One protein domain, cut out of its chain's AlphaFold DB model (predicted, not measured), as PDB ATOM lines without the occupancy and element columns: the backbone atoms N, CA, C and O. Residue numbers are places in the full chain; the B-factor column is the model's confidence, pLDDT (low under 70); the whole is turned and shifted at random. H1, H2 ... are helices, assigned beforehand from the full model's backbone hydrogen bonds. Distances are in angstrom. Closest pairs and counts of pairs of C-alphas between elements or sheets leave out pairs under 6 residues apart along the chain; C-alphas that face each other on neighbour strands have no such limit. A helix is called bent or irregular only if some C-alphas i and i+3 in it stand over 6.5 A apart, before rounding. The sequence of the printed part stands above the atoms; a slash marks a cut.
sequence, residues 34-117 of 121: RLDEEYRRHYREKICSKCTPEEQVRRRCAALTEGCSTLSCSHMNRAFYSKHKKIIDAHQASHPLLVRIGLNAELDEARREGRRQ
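AT A GLANCE: This is residues 34 to 117 of the 121 residues of an uncharacterized protein of Thaumarchaeota archaeon S15 (UniProt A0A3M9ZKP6). Helix H4 ends an arm, residues 90 to 117, that sticks out from a small body where H1 crosses H3a of the bent helix H3; H2 lies at the body's far end. Printed are 84 residues with four named helices, H1 to H4 in order: all helix. The whole is extended, 69 by 21 by 20 A, radius of gyration of the C-alphas 21.5 A.

IN THESE COORDINATES: H4, residues 96 to 117, 31.8 A long, ends at C-alpha 117 (90.230, 268.957, 306.955). H3, residues 74 to 93, assigned as one helix by its hydrogen bonds, is bent: C-alphas 83 and 86 are 8.2 A apart, between arms H3a, residues 74 to 83, and H3b, residues 86 to 93. H1, residues 34 to 46, begins at C-alpha 34 (107.836, 221.236, 310.302); H2 is residues 53 to 58.

HOW THE PARTS SIT: H3b and H4 are close but not clearly touching; their closest C-alphas, 93 and 99, are 7.4 A apart. H1 touches H3a at a steep tilt of 64 degrees; their closest C-alphas, 39 and 80, are 6.9 A apart. In H1, H2, H3a, H3b and H4 every O i to N i+4 pair is within hydrogen-bond range.

THE WHOLE: The link H2 to H3 is long; pLDDT is under 70 at residues 62 to 71 and 117.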
ATOM      1  N   ARG A  34     108.324 222.625 310.409       92.06
ATOM      2  CA  ARG A  34     107.836 221.236 310.302       92.06
ATOM      3  C   ARG A  34     107.402 220.875 308.876       92.06
ATOM      4  O   ARG A  34     107.705 219.782 308.402       92.06
ATOM      5  N   LEU A  35     106.729 221.796 308.178       92.88
ATOM      6  CA  LEU A  35     106.355 221.610 306.771       92.88
ATOM      7  C   LEU A  35     107.584 221.465 305.863       92.88
ATOM      8  O   LEU A  35     107.562 220.648 304.946       92.88
ATOM      9  N   ASP A  36     108.646 222.236 306.106       91.75
ATOM     10  CA  ASP A  36     109.907 222.124 305.366       91.75
ATOM     11  C   ASP A  36     110.565 220.762 305.604       91.75
ATOM     12  O   ASP A  36     110.894 220.055 304.653       91.75
ATOM     13  N   GLU A  37     110.684 220.328 306.859       91.19
ATOM     14  CA  GLU A  37     111.250 219.020 307.206       91.19
ATOM     15  C   GLU A  37     110.503 217.865 306.525       91.19
ATOM     16  O   GLU A  37     111.118 217.007 305.875       91.19
ATOM     17  N   GLU A  38     109.170 217.872 306.608       92.88
ATOM     18  CA  GLU A  38     108.327 216.872 305.963       92.88
ATOM     19  C   GLU A  38     108.468 216.914 304.437       92.88
ATOM     20  O   GLU A  38     108.617 215.867 303.796       92.88
ATOM     21  N   TYR A  39     108.443 218.110 303.845       93.00
ATOM     22  CA  TYR A  39     108.580 218.277 302.404       93.00
ATOM     23  C   TYR A  39     109.919 217.739 301.910       93.00
ATOM     24  O   TYR A  39     109.955 216.998 300.929       93.00
ATOM     25  N   ARG A  40     111.019 218.055 302.600       89.69
ATOM     26  CA  ARG A  40     112.363 217.591 302.239       89.69
ATOM     27  C   ARG A  40     112.468 216.074 302.258       89.69
ATOM     28  O   ARG A  40     113.069 215.506 301.348       89.69
ATOM     29  N   ARG A  41     111.878 215.408 303.256       89.69
ATOM     30  CA  ARG A  41     111.827 213.937 303.309       89.69
ATOM     31  C   ARG A  41     111.149 213.370 302.058       89.69
ATOM     32  O   ARG A  41     111.780 212.629 301.307       89.69
ATOM     33  N   HIS A  42     109.927 213.813 301.771       90.94
ATOM     34  CA  HIS A  42     109.171 213.353 300.604       90.94
ATOM     35  C   HIS A  42     109.860 213.691 299.275       90.94
ATOM     36  O   HIS A  42     109.863 212.889 298.341       90.94
ATOM     37  N   TYR A  43     110.463 214.877 299.178       90.38
ATOM     38  CA  TYR A  43     111.173 215.317 297.984       90.38
ATOM     39  C   TYR A  43     112.361 214.402 297.681       90.38
ATOM     40  O   TYR A  43     112.561 214.009 296.531       90.38
ATOM     41  N   ARG A  44     113.128 214.007 298.704       87.25
ATOM     42  CA  ARG A  44     114.248 213.079 298.514       87.25
ATOM     43  C   ARG A  44     113.773 211.703 298.059       87.25
ATOM     44  O   ARG A  44     114.300 211.174 297.083       87.25
ATOM     45  N   GLU A  45     112.746 211.168 298.712       88.25
ATOM     46  CA  GLU A  45     112.189 209.847 298.399       88.25
ATOM     47  C   GLU A  45     111.580 209.760 296.996       88.25
ATOM     48  O   GLU A  45     111.664 208.711 296.358       88.25
ATOM     49  N   LYS A  46     110.943 210.829 296.505       90.12
ATOM     50  CA  LYS A  46     110.196 210.800 295.236       90.12
ATOM     51  C   LYS A  46     110.940 211.418 294.059       90.12
ATOM     52  O   LYS A  46     110.744 210.961 292.934       90.12
ATOM     53  N   ILE A  47     111.728 212.464 294.307       88.38
ATOM     54  CA  ILE A  47     112.394 213.255 293.267       88.38
ATOM     55  C   ILE A  47     113.886 212.940 293.228       88.38
ATOM     56  O   ILE A  47     114.380 212.539 292.179       88.38
ATOM     57  N   CYS A  48     114.608 213.081 294.346       84.12
ATOM     58  CA  CYS A  48     116.059 212.847 294.344       84.12
ATOM     59  C   CYS A  48     116.417 211.392 294.020       84.12
ATOM     60  O   CYS A  48     117.372 211.174 293.286       84.12
ATOM     61  N   SER A  49     115.634 210.423 294.504       83.50
ATOM     62  CA  SER A  49     115.815 208.990 294.215       83.50
ATOM     63  C   SER A  49     115.765 208.636 292.724       83.50
ATOM     64  O   SER A  49     116.240 207.574 292.335       83.50
ATOM     65  N   LYS A  50     115.196 209.516 291.892       87.00
ATOM     66  CA  LYS A  50     115.044 209.331 290.443       87.00
ATOM     67  C   LYS A  50     115.906 210.285 289.614       87.00
ATOM     68  O   LYS A  50     115.842 210.227 288.393       87.00
ATOM     69  N   CYS A  51     116.671 211.178 290.244       84.94
ATOM     70  CA  CYS A  51     117.510 212.129 289.518       84.94
ATOM     71  C   CYS A  51     118.696 211.410 288.871       84.94
ATOM     72  O   CYS A  51     119.546 210.873 289.586       84.94
ATOM     73  N   THR A  52     118.814 211.498 287.547       85.19
ATOM     74  CA  THR A  52     120.008 211.000 286.844       85.19
ATOM     75  C   THR A  52     121.233 211.875 287.152       85.19
ATOM     76  O   THR A  52     121.065 213.037 287.544       85.19
ATOM     77  N   PRO A  53     122.468 211.375 286.973       83.50
ATOM     78  CA  PRO A  53     123.681 212.173 287.167       83.50
ATOM     79  C   PRO A  53     123.672 213.496 286.383       83.50
ATOM     80  O   PRO A  53     123.993 214.550 286.932       83.50
ATOM     81  N   GLU A  54     123.205 213.481 285.136       84.88
ATOM     82  CA  GLU A  54     123.112 214.664 284.272       84.88
ATOM     83  C   GLU A  54     122.130 215.692 284.846       84.88
ATOM     84  O   GLU A  54     122.398 216.898 284.871       84.88
ATOM     85  N   GLU A  55     120.993 215.224 285.364       85.38
ATOM     86  CA  GLU A  55     120.030 216.091 286.032       85.38
ATOM     87  C   GLU A  55     120.573 216.668 287.336       85.38
ATOM     88  O   GLU A  55     120.300 217.833 287.641       85.38
ATOM     89  N   GLN A  56     121.332 215.883 288.102       82.19
ATOM     90  CA  GLN A  56     121.970 216.348 289.329       82.19
ATOM     91  C   GLN A  56     122.981 217.461 289.031       82.19
ATOM     92  O   GLN A  56     122.969 218.482 289.723       82.19
ATOM     93  N   VAL A  57     123.787 217.314 287.971       82.25
ATOM     94  CA  VAL A  57     124.752 218.334 287.529       82.25
ATOM     95  C   VAL A  57     124.016 219.598 287.094       82.25
ATOM     96  O   VAL A  57     124.299 220.689 287.598       82.25
ATOM     97  N   ARG A  58     122.995 219.463 286.237       83.44
ATOM     98  CA  ARG A  58     122.185 220.597 285.760       83.44
ATOM     99  C   ARG A  58     121.526 221.363 286.907       83.44
ATOM    100  O   ARG A  58     121.478 222.591 286.889       83.44
ATOM    101  N   ARG A  59     121.010 220.646 287.909       80.56
ATOM    102  CA  ARG A  59     120.341 221.224 289.087       80.56
ATOM    103  C   ARG A  59     121.325 221.686 290.165       80.56
ATOM    104  O   ARG A  59     120.873 222.223 291.176       80.56
ATOM    105  N   ARG A  60     122.638 221.498 289.958       77.81
ATOM    106  CA  ARG A  60     123.707 221.788 290.928       77.81
ATOM    107  C   ARG A  60     123.394 221.171 292.290       77.81
ATOM    108  O   ARG A  60     123.379 221.846 293.320       77.81
ATOM    109  N   CYS A  61     123.032 219.890 292.276       78.62
ATOM    110  CA  CYS A  61     122.694 219.163 293.487       78.62
ATOM    111  C   CYS A  61     123.897 219.122 294.432       78.62
ATOM    112  O   CYS A  61     124.994 218.751 294.034       78.62
ATOM    113  N   ALA A  62     123.654 219.432 295.704       69.31
ATOM    114  CA  ALA A  62     124.679 219.408 296.740       69.31
ATOM    115  C   ALA A  62     125.342 218.031 296.926       69.31
ATOM    116  O   ALA A  62     126.496 217.963 297.326       69.31
ATOM    117  N   ALA A  63     124.639 216.948 296.573       67.06
ATOM    118  CA  ALA A  63     125.167 215.581 296.581       67.06
ATOM    119  C   ALA A  63     126.389 215.376 295.661       67.06
ATOM    120  O   ALA A  63     127.099 214.393 295.818       67.06
ATOM    121  N   LEU A  64     126.635 216.292 294.716       64.00
ATOM    122  CA  LEU A  64     127.786 216.252 293.810       64.00
ATOM    123  C   LEU A  64     129.013 217.001 294.346       64.00
ATOM    124  O   LEU A  64     130.050 217.019 293.693       64.00
ATOM    125  N   THR A  65     128.903 217.669 295.495       65.25
ATOM    126  CA  THR A  65     130.019 218.397 296.102       65.25
ATOM    127  C   THR A  65     130.692 217.506 297.144       65.25
ATOM    128  O   THR A  65     130.059 217.075 298.108       65.25
ATOM    129  N   GLU A  66     131.979 217.223 296.953       54.81
ATOM    130  CA  GLU A  66     132.775 216.426 297.891       54.81
ATOM    131  C   GLU A  66     132.765 217.058 299.294       54.81
ATOM    132  O   GLU A  66     132.885 218.274 299.447       54.81
ATOM    133  N   GLY A  67     132.542 216.242 300.330       55.22
ATOM    134  CA  GLY A  67     132.409 216.714 301.716       55.22
ATOM    135  C   GLY A  67     131.113 217.477 302.028       55.22
ATOM    136  O   GLY A  67     130.946 217.982 303.140       55.22
ATOM    137  N   CYS A  68     130.169 217.568 301.086       55.94
ATOM    138  CA  CYS A  68     128.928 218.302 301.295       55.94
ATOM    139  C   CYS A  68     127.911 217.476 302.091       55.94
ATOM    140  O   CYS A  68     127.185 216.641 301.561       55.94
ATOM    141  N   SER A  69     127.811 217.770 303.386       55.44
ATOM    142  CA  SER A  69     126.800 217.220 304.298       55.44
ATOM    143  C   SER A  69     125.451 217.944 304.220       55.44
ATOM    144  O   SER A  69     124.591 217.769 305.088       55.44
ATOM    145  N   THR A  70     125.256 218.826 303.230       59.75
ATOM    146  CA  THR A  70     124.116 219.738 303.274       59.75
ATOM    147  C   THR A  70     122.801 218.989 303.095       59.75
ATOM    148  O   THR A  70     122.531 218.306 302.110       59.75
ATOM    149  N   LEU A  71     121.923 219.196 304.073       65.88
ATOM    150  CA  LEU A  71     120.569 218.663 304.098       65.88
ATOM    151  C   LEU A  71     119.673 219.278 303.004       65.88
ATOM    152  O   LEU A  71     118.500 218.928 302.932       65.88
ATOM    153  N   SER A  72     120.142 220.200 302.158       73.50
ATOM    154  CA  SER A  72     119.311 220.766 301.090       73.50
ATOM    155  C   SER A  72     120.075 221.363 299.921       73.50
ATOM    156  O   SER A  72     121.083 222.026 300.130       73.50
ATOM    157  N   CYS A  73     119.517 221.237 298.712       81.44
ATOM    158  CA  CYS A  73     119.958 221.971 297.525       81.44
ATOM    159  C   CYS A  73     119.016 223.145 297.194       81.44
ATOM    160  O   CYS A  73     117.847 223.165 297.591       81.44
ATOM    161  N   SER A  74     119.511 224.106 296.410       83.19
ATOM    162  CA  SER A  74     118.746 225.280 295.961       83.19
ATOM    163  C   SER A  74     117.459 224.904 295.221       83.19
ATOM    164  O   SER A  74     116.428 225.548 295.403       83.19
ATOM    165  N   HIS A  75     117.494 223.828 294.431       86.38
ATOM    166  CA  HIS A  75     116.335 223.336 293.695       86.38
ATOM    167  C   HIS A  75     115.215 222.863 294.631       86.38
ATOM    168  O   HIS A  75     114.058 223.231 294.442       86.38
ATOM    169  N   MET A  76     115.559 222.109 295.679       88.19
ATOM    170  CA  MET A  76     114.594 221.663 296.682       88.19
ATOM    171  C   MET A  76     114.022 222.847 297.468       88.19
ATOM    172  O   MET A  76     112.808 222.930 297.631       88.19
ATOM    173  N   ASN A  77     114.867 223.800 297.875       89.12
ATOM    174  CA  ASN A  77     114.421 224.997 298.597       89.12
ATOM    175  C   ASN A  77     113.470 225.851 297.745       89.12
ATOM    176  O   ASN A  77     112.440 226.316 298.231       89.12
ATOM    177  N   ARG A  78     113.770 226.014 296.450       90.88
ATOM    178  CA  ARG A  78     112.898 226.724 295.506       90.88
ATOM    179  C   ARG A  78     111.572 225.993 295.299       90.88
ATOM    180  O   ARG A  78     110.531 226.642 295.246       90.88
ATOM    181  N   ALA A  79     111.596 224.665 295.188       92.00
ATOM    182  CA  ALA A  79     110.387 223.861 295.040       92.00
ATOM    183  C   ALA A  79     109.501 223.928 296.297       92.00
ATOM    184  O   ALA A  79     108.286 224.105 296.177       92.00
ATOM    185  N   PHE A  80     110.107 223.881 297.489       94.19
ATOM    186  CA  PHE A  80     109.411 224.088 298.758       94.19
ATOM    187  C   PHE A  80     108.765 225.475 298.822       94.19
ATOM    188  O   PHE A  80     107.549 225.569 299.004       94.19
ATOM    189  N   TYR A  81     109.547 226.538 298.590       93.56
ATOM    190  CA  TYR A  81     109.032 227.909 298.588       93.56
ATOM    191  C   TYR A  81     107.895 228.065 297.580       93.56
ATOM    192  O   TYR A  81     106.849 228.598 297.919       93.56
ATOM    193  N   SER A  82     108.041 227.537 296.364       94.88
ATOM    194  CA  SER A  82     106.988 227.633 295.353       94.88
ATOM    195  C   SER A  82     105.699 226.916 295.768       94.88
ATOM    196  O   SER A  82     104.617 227.423 295.484       94.88
ATOM    197  N   LYS A  83     105.790 225.756 296.433       95.31
ATOM    198  CA  LYS A  83     104.616 225.004 296.902       95.31
ATOM    199  C   LYS A  83     103.925 225.686 298.084       95.31
ATOM    200  O   LYS A  83     102.699 225.705 298.144       95.31
ATOM    201  N   HIS A  84     104.699 226.247 299.009       95.50
ATOM    202  CA  HIS A  84     104.197 226.824 300.260       95.50
ATOM    203  C   HIS A  84     104.212 228.358 300.277       95.50
ATOM    204  O   HIS A  84     104.014 228.960 301.331       95.50
ATOM    205  N   LYS A  85     104.376 228.992 299.107       95.25
ATOM    206  CA  LYS A  85     104.550 230.442 298.935       95.25
ATOM    207  C   LYS A  85     103.535 231.247 299.732       95.25
ATOM    208  O   LYS A  85     103.913 232.084 300.534       95.25
ATOM    209  N   LYS A  86     102.246 230.939 299.559       95.69
ATOM    210  CA  LYS A  86     101.149 231.656 300.229       95.69
ATOM    211  C   LYS A  86     101.271 231.630 301.754       95.69
ATOM    212  O   LYS A  86     101.010 232.637 302.393       95.69
ATOM    213  N   ILE A  87     101.668 230.492 302.325       94.19
ATOM    214  CA  ILE A  87     101.808 230.322 303.778       94.19
ATOM    215  C   ILE A  87     103.026 231.103 304.277       94.19
ATOM    216  O   ILE A  87     102.933 231.814 305.271       94.19
ATOM    217  N   ILE A  88     104.151 230.992 303.566       93.88
ATOM    218  CA  ILE A  88     105.398 231.684 303.910       93.88
ATOM    219  C   ILE A  88     105.202 233.199 303.838       93.88
ATOM    220  O   ILE A  88     105.547 233.903 304.784       93.88
ATOM    221  N   ASP A  89     104.608 233.692 302.753       94.19
ATOM    222  CA  ASP A  89     104.353 235.117 302.564       94.19
ATOM    223  C   ASP A  89     103.359 235.651 303.604       94.19
ATOM    224  O   ASP A  89     103.583 236.723 304.158       94.19
ATOM    225  N   ALA A  90     102.290 234.905 303.914       93.56
ATOM    226  CA  ALA A  90     101.334 235.298 304.950       93.56
ATOM    227  C   ALA A  90     102.006 235.405 306.325       93.56
ATOM    228  O   ALA A  90     101.826 236.401 307.021       93.56
ATOM    229  N   HIS A  91     102.837 234.424 306.684       94.31
ATOM    230  CA  HIS A  91     103.591 234.438 307.933       94.31
ATOM    231  C   HIS A  91     104.609 235.591 307.998       94.31
ATOM    232  O   HIS A  91     104.766 236.232 309.039       94.31
ATOM    233  N   GLN A  92     105.286 235.898 306.886       92.50
ATOM    234  CA  GLN A  92     106.167 237.065 306.797       92.50
ATOM    235  C   GLN A  92     105.381 238.371 306.952       92.50
ATOM    236  O   GLN A  92     105.794 239.235 307.719       92.50
ATOM    237  N   ALA A  93     104.232 238.500 306.286       92.00
ATOM    238  CA  ALA A  93     103.373 239.678 306.380       92.00
ATOM    239  C   ALA A  93     102.816 239.889 307.799       92.00
ATOM    240  O   ALA A  93     102.676 241.028 308.240       92.00
ATOM    241  N   SER A  94     102.567 238.810 308.546       92.94
ATOM    242  CA  SER A  94     102.119 238.876 309.941       92.94
ATOM    243  C   SER A  94     103.239 239.150 310.951       92.94
ATOM    244  O   SER A  94     102.985 239.120 312.154       92.94
ATOM    245  N   HIS A  95     104.479 239.396 310.512       93.44
ATOM    246  CA  HIS A  95     105.584 239.667 311.431       93.44
ATOM    247  C   HIS A  95     105.255 240.877 312.333       93.44
ATOM    248  O   HIS A  95     105.015 241.971 311.808       93.44
ATOM    249  N   PRO A  96     105.311 240.757 313.679       90.50
ATOM    250  CA  PRO A  96     104.825 241.793 314.600       90.50
ATOM    251  C   PRO A  96     105.419 243.188 314.362       90.50
ATOM    252  O   PRO A  96     104.724 244.196 314.469       90.50
ATOM    253  N   LEU A  97     106.704 243.257 313.995       88.56
ATOM    254  CA  LEU A  97     107.355 244.521 313.632       88.56
ATOM    255  C   LEU A  97     106.782 245.151 312.357       88.56
ATOM    256  O   LEU A  97     106.581 246.360 312.337       88.56
ATOM    257  N   LEU A  98     106.512 244.358 311.316       89.44
ATOM    258  CA  LEU A  98     105.980 244.875 310.055       89.44
ATOM    259  C   LEU A  98     104.557 245.391 310.250       89.44
ATOM    260  O   LEU A  98     104.251 246.506 309.838       89.44
ATOM    261  N   VAL A  99     103.736 244.635 310.982       89.12
ATOM    262  CA  VAL A  99     102.382 245.056 311.366       89.12
ATOM    263  C   VAL A  99     102.423 246.372 312.146       89.12
ATOM    264  O   VAL A  99     101.677 247.297 311.837       89.12
ATOM    265  N   ARG A 100     103.327 246.504 313.125       87.31
ATOM    266  CA  ARG A 100     103.482 247.749 313.893       87.31
ATOM    267  C   ARG A 100     103.893 248.935 313.015       87.31
ATOM    268  O   ARG A 100     103.382 250.031 313.222       87.31
ATOM    269  N   ILE A 101     104.826 248.738 312.084       89.19
ATOM    270  CA  ILE A 101     105.256 249.791 311.153       89.19
ATOM    271  C   ILE A 101     104.075 250.244 310.286       89.19
ATOM    272  O   ILE A 101     103.859 251.448 310.167       89.19
ATOM    273  N   GLY A 102     103.292 249.303 309.746       86.75
ATOM    274  CA  GLY A 102     102.103 249.600 308.940       86.75
ATOM    275  C   GLY A 102     101.059 250.409 309.709       86.75
ATOM    276  O   GLY A 102     100.704 251.503 309.286       86.75
ATOM    277  N   LEU A 103     100.669 249.945 310.900       88.69
ATOM    278  CA  LEU A 103      99.693 250.646 311.745       88.69
ATOM    279  C   LEU A 103     100.152 252.060 312.133       88.69
ATOM    280  O   LEU A 103      99.349 252.986 312.193       88.69
ATOM    281  N   ASN A 104     101.449 252.250 312.397       90.25
ATOM    282  CA  ASN A 104     101.988 253.580 312.676       90.25
ATOM    283  C   ASN A 104     101.890 254.506 311.455       90.25
ATOM    284  O   ASN A 104     101.561 255.679 311.616       90.25
ATOM    285  N   ALA A 105     102.163 253.987 310.256       91.06
ATOM    286  CA  ALA A 105     102.038 254.755 309.023       91.06
ATOM    287  C   ALA A 105     100.578 255.166 308.760       91.06
ATOM    288  O   ALA A 105     100.328 256.337 308.484       91.06
ATOM    289  N   GLU A 106      99.625 254.245 308.939       92.25
ATOM    290  CA  GLU A 106      98.181 254.509 308.821       92.25
ATOM    291  C   GLU A 106      97.712 255.585 309.815       92.25
ATOM    292  O   GLU A 106      96.995 256.517 309.453       92.25
ATOM    293  N   LEU A 107      98.165 255.511 311.072       91.62
ATOM    294  CA  LEU A 107      97.857 256.527 312.083       91.62
ATOM    295  C   LEU A 107      98.422 257.902 311.713       91.62
ATOM    296  O   LEU A 107      97.766 258.924 311.927       91.62
ATOM    297  N   ASP A 108      99.642 257.949 311.185       91.56
ATOM    298  CA  ASP A 108     100.269 259.201 310.774       91.56
ATOM    299  C   ASP A 108      99.591 259.814 309.545       91.56
ATOM    300  O   ASP A 108      99.473 261.041 309.468       91.56
ATOM    301  N   GLU A 109      99.105 258.990 308.617       92.50
ATOM    302  CA  GLU A 109      98.295 259.418 307.478       92.50
ATOM    303  C   GLU A 109      96.955 260.004 307.935       92.50
ATOM    304  O   GLU A 109      96.684 261.176 307.657       92.50
ATOM    305  N   ALA A 110      96.201 259.282 308.768       90.62
ATOM    306  CA  ALA A 110      94.935 259.762 309.326       90.62
ATOM    307  C   ALA A 110      95.096 261.098 310.081       90.62
ATOM    308  O   ALA A 110      94.290 262.023 309.950       90.62
ATOM    309  N   ARG A 111      96.197 261.263 310.832       90.12
ATOM    310  CA  ARG A 111      96.534 262.531 311.511       90.12
ATOM    311  C   ARG A 111      96.845 263.674 310.546       90.12
ATOM    312  O   ARG A 111      96.680 264.840 310.911       90.12
ATOM    313  N   ARG A 112      97.398 263.399 309.364       89.88
ATOM    314  CA  ARG A 112      97.641 264.429 308.337       89.88
ATOM    315  C   ARG A 112      96.335 264.821 307.657       89.88
ATOM    316  O   ARG A 112      96.113 266.012 307.461       89.88
ATOM    317  N   GLU A 113      95.473 263.857 307.356       87.69
ATOM    318  CA  GLU A 113      94.164 264.102 306.744       87.69
ATOM    319  C   GLU A 113      93.249 264.931 307.646       87.69
ATOM    320  O   GLU A 113      92.745 265.963 307.206       87.69
ATOM    321  N   GLY A 114      93.129 264.578 308.929       85.69
ATOM    322  CA  GLY A 114      92.337 265.362 309.884       85.69
ATOM    323  C   GLY A 114      92.840 266.804 310.050       85.69
ATOM    324  O   GLY A 114      92.045 267.735 310.156       85.69
ATOM    325  N   ARG A 115      94.163 267.024 309.989       81.56
ATOM    326  CA  ARG A 115      94.752 268.378 310.007       81.56
ATOM    327  C   ARG A 115      94.449 269.180 308.743       81.56
ATOM    328  O   ARG A 115      94.246 270.384 308.841       81.56
ATOM    329  N   ARG A 116      94.400 268.534 307.573       75.88
ATOM    330  CA  ARG A 116      94.007 269.182 306.310       75.88
ATOM    331  C   ARG A 116      92.527 269.559 306.310       75.88
ATOM    332  O   ARG A 116      92.186 270.648 305.868       75.88
ATOM    333  N   GLN A 117      91.667 268.695 306.846       67.25
ATOM    334  CA  GLN A 117      90.230 268.957 306.955       67.25
ATOM    335  C   GLN A 117      89.920 270.077 307.963       67.25
ATOM    336  O   GLN A 117      89.054 270.900 307.700       67.25
TER     337      GLN A 117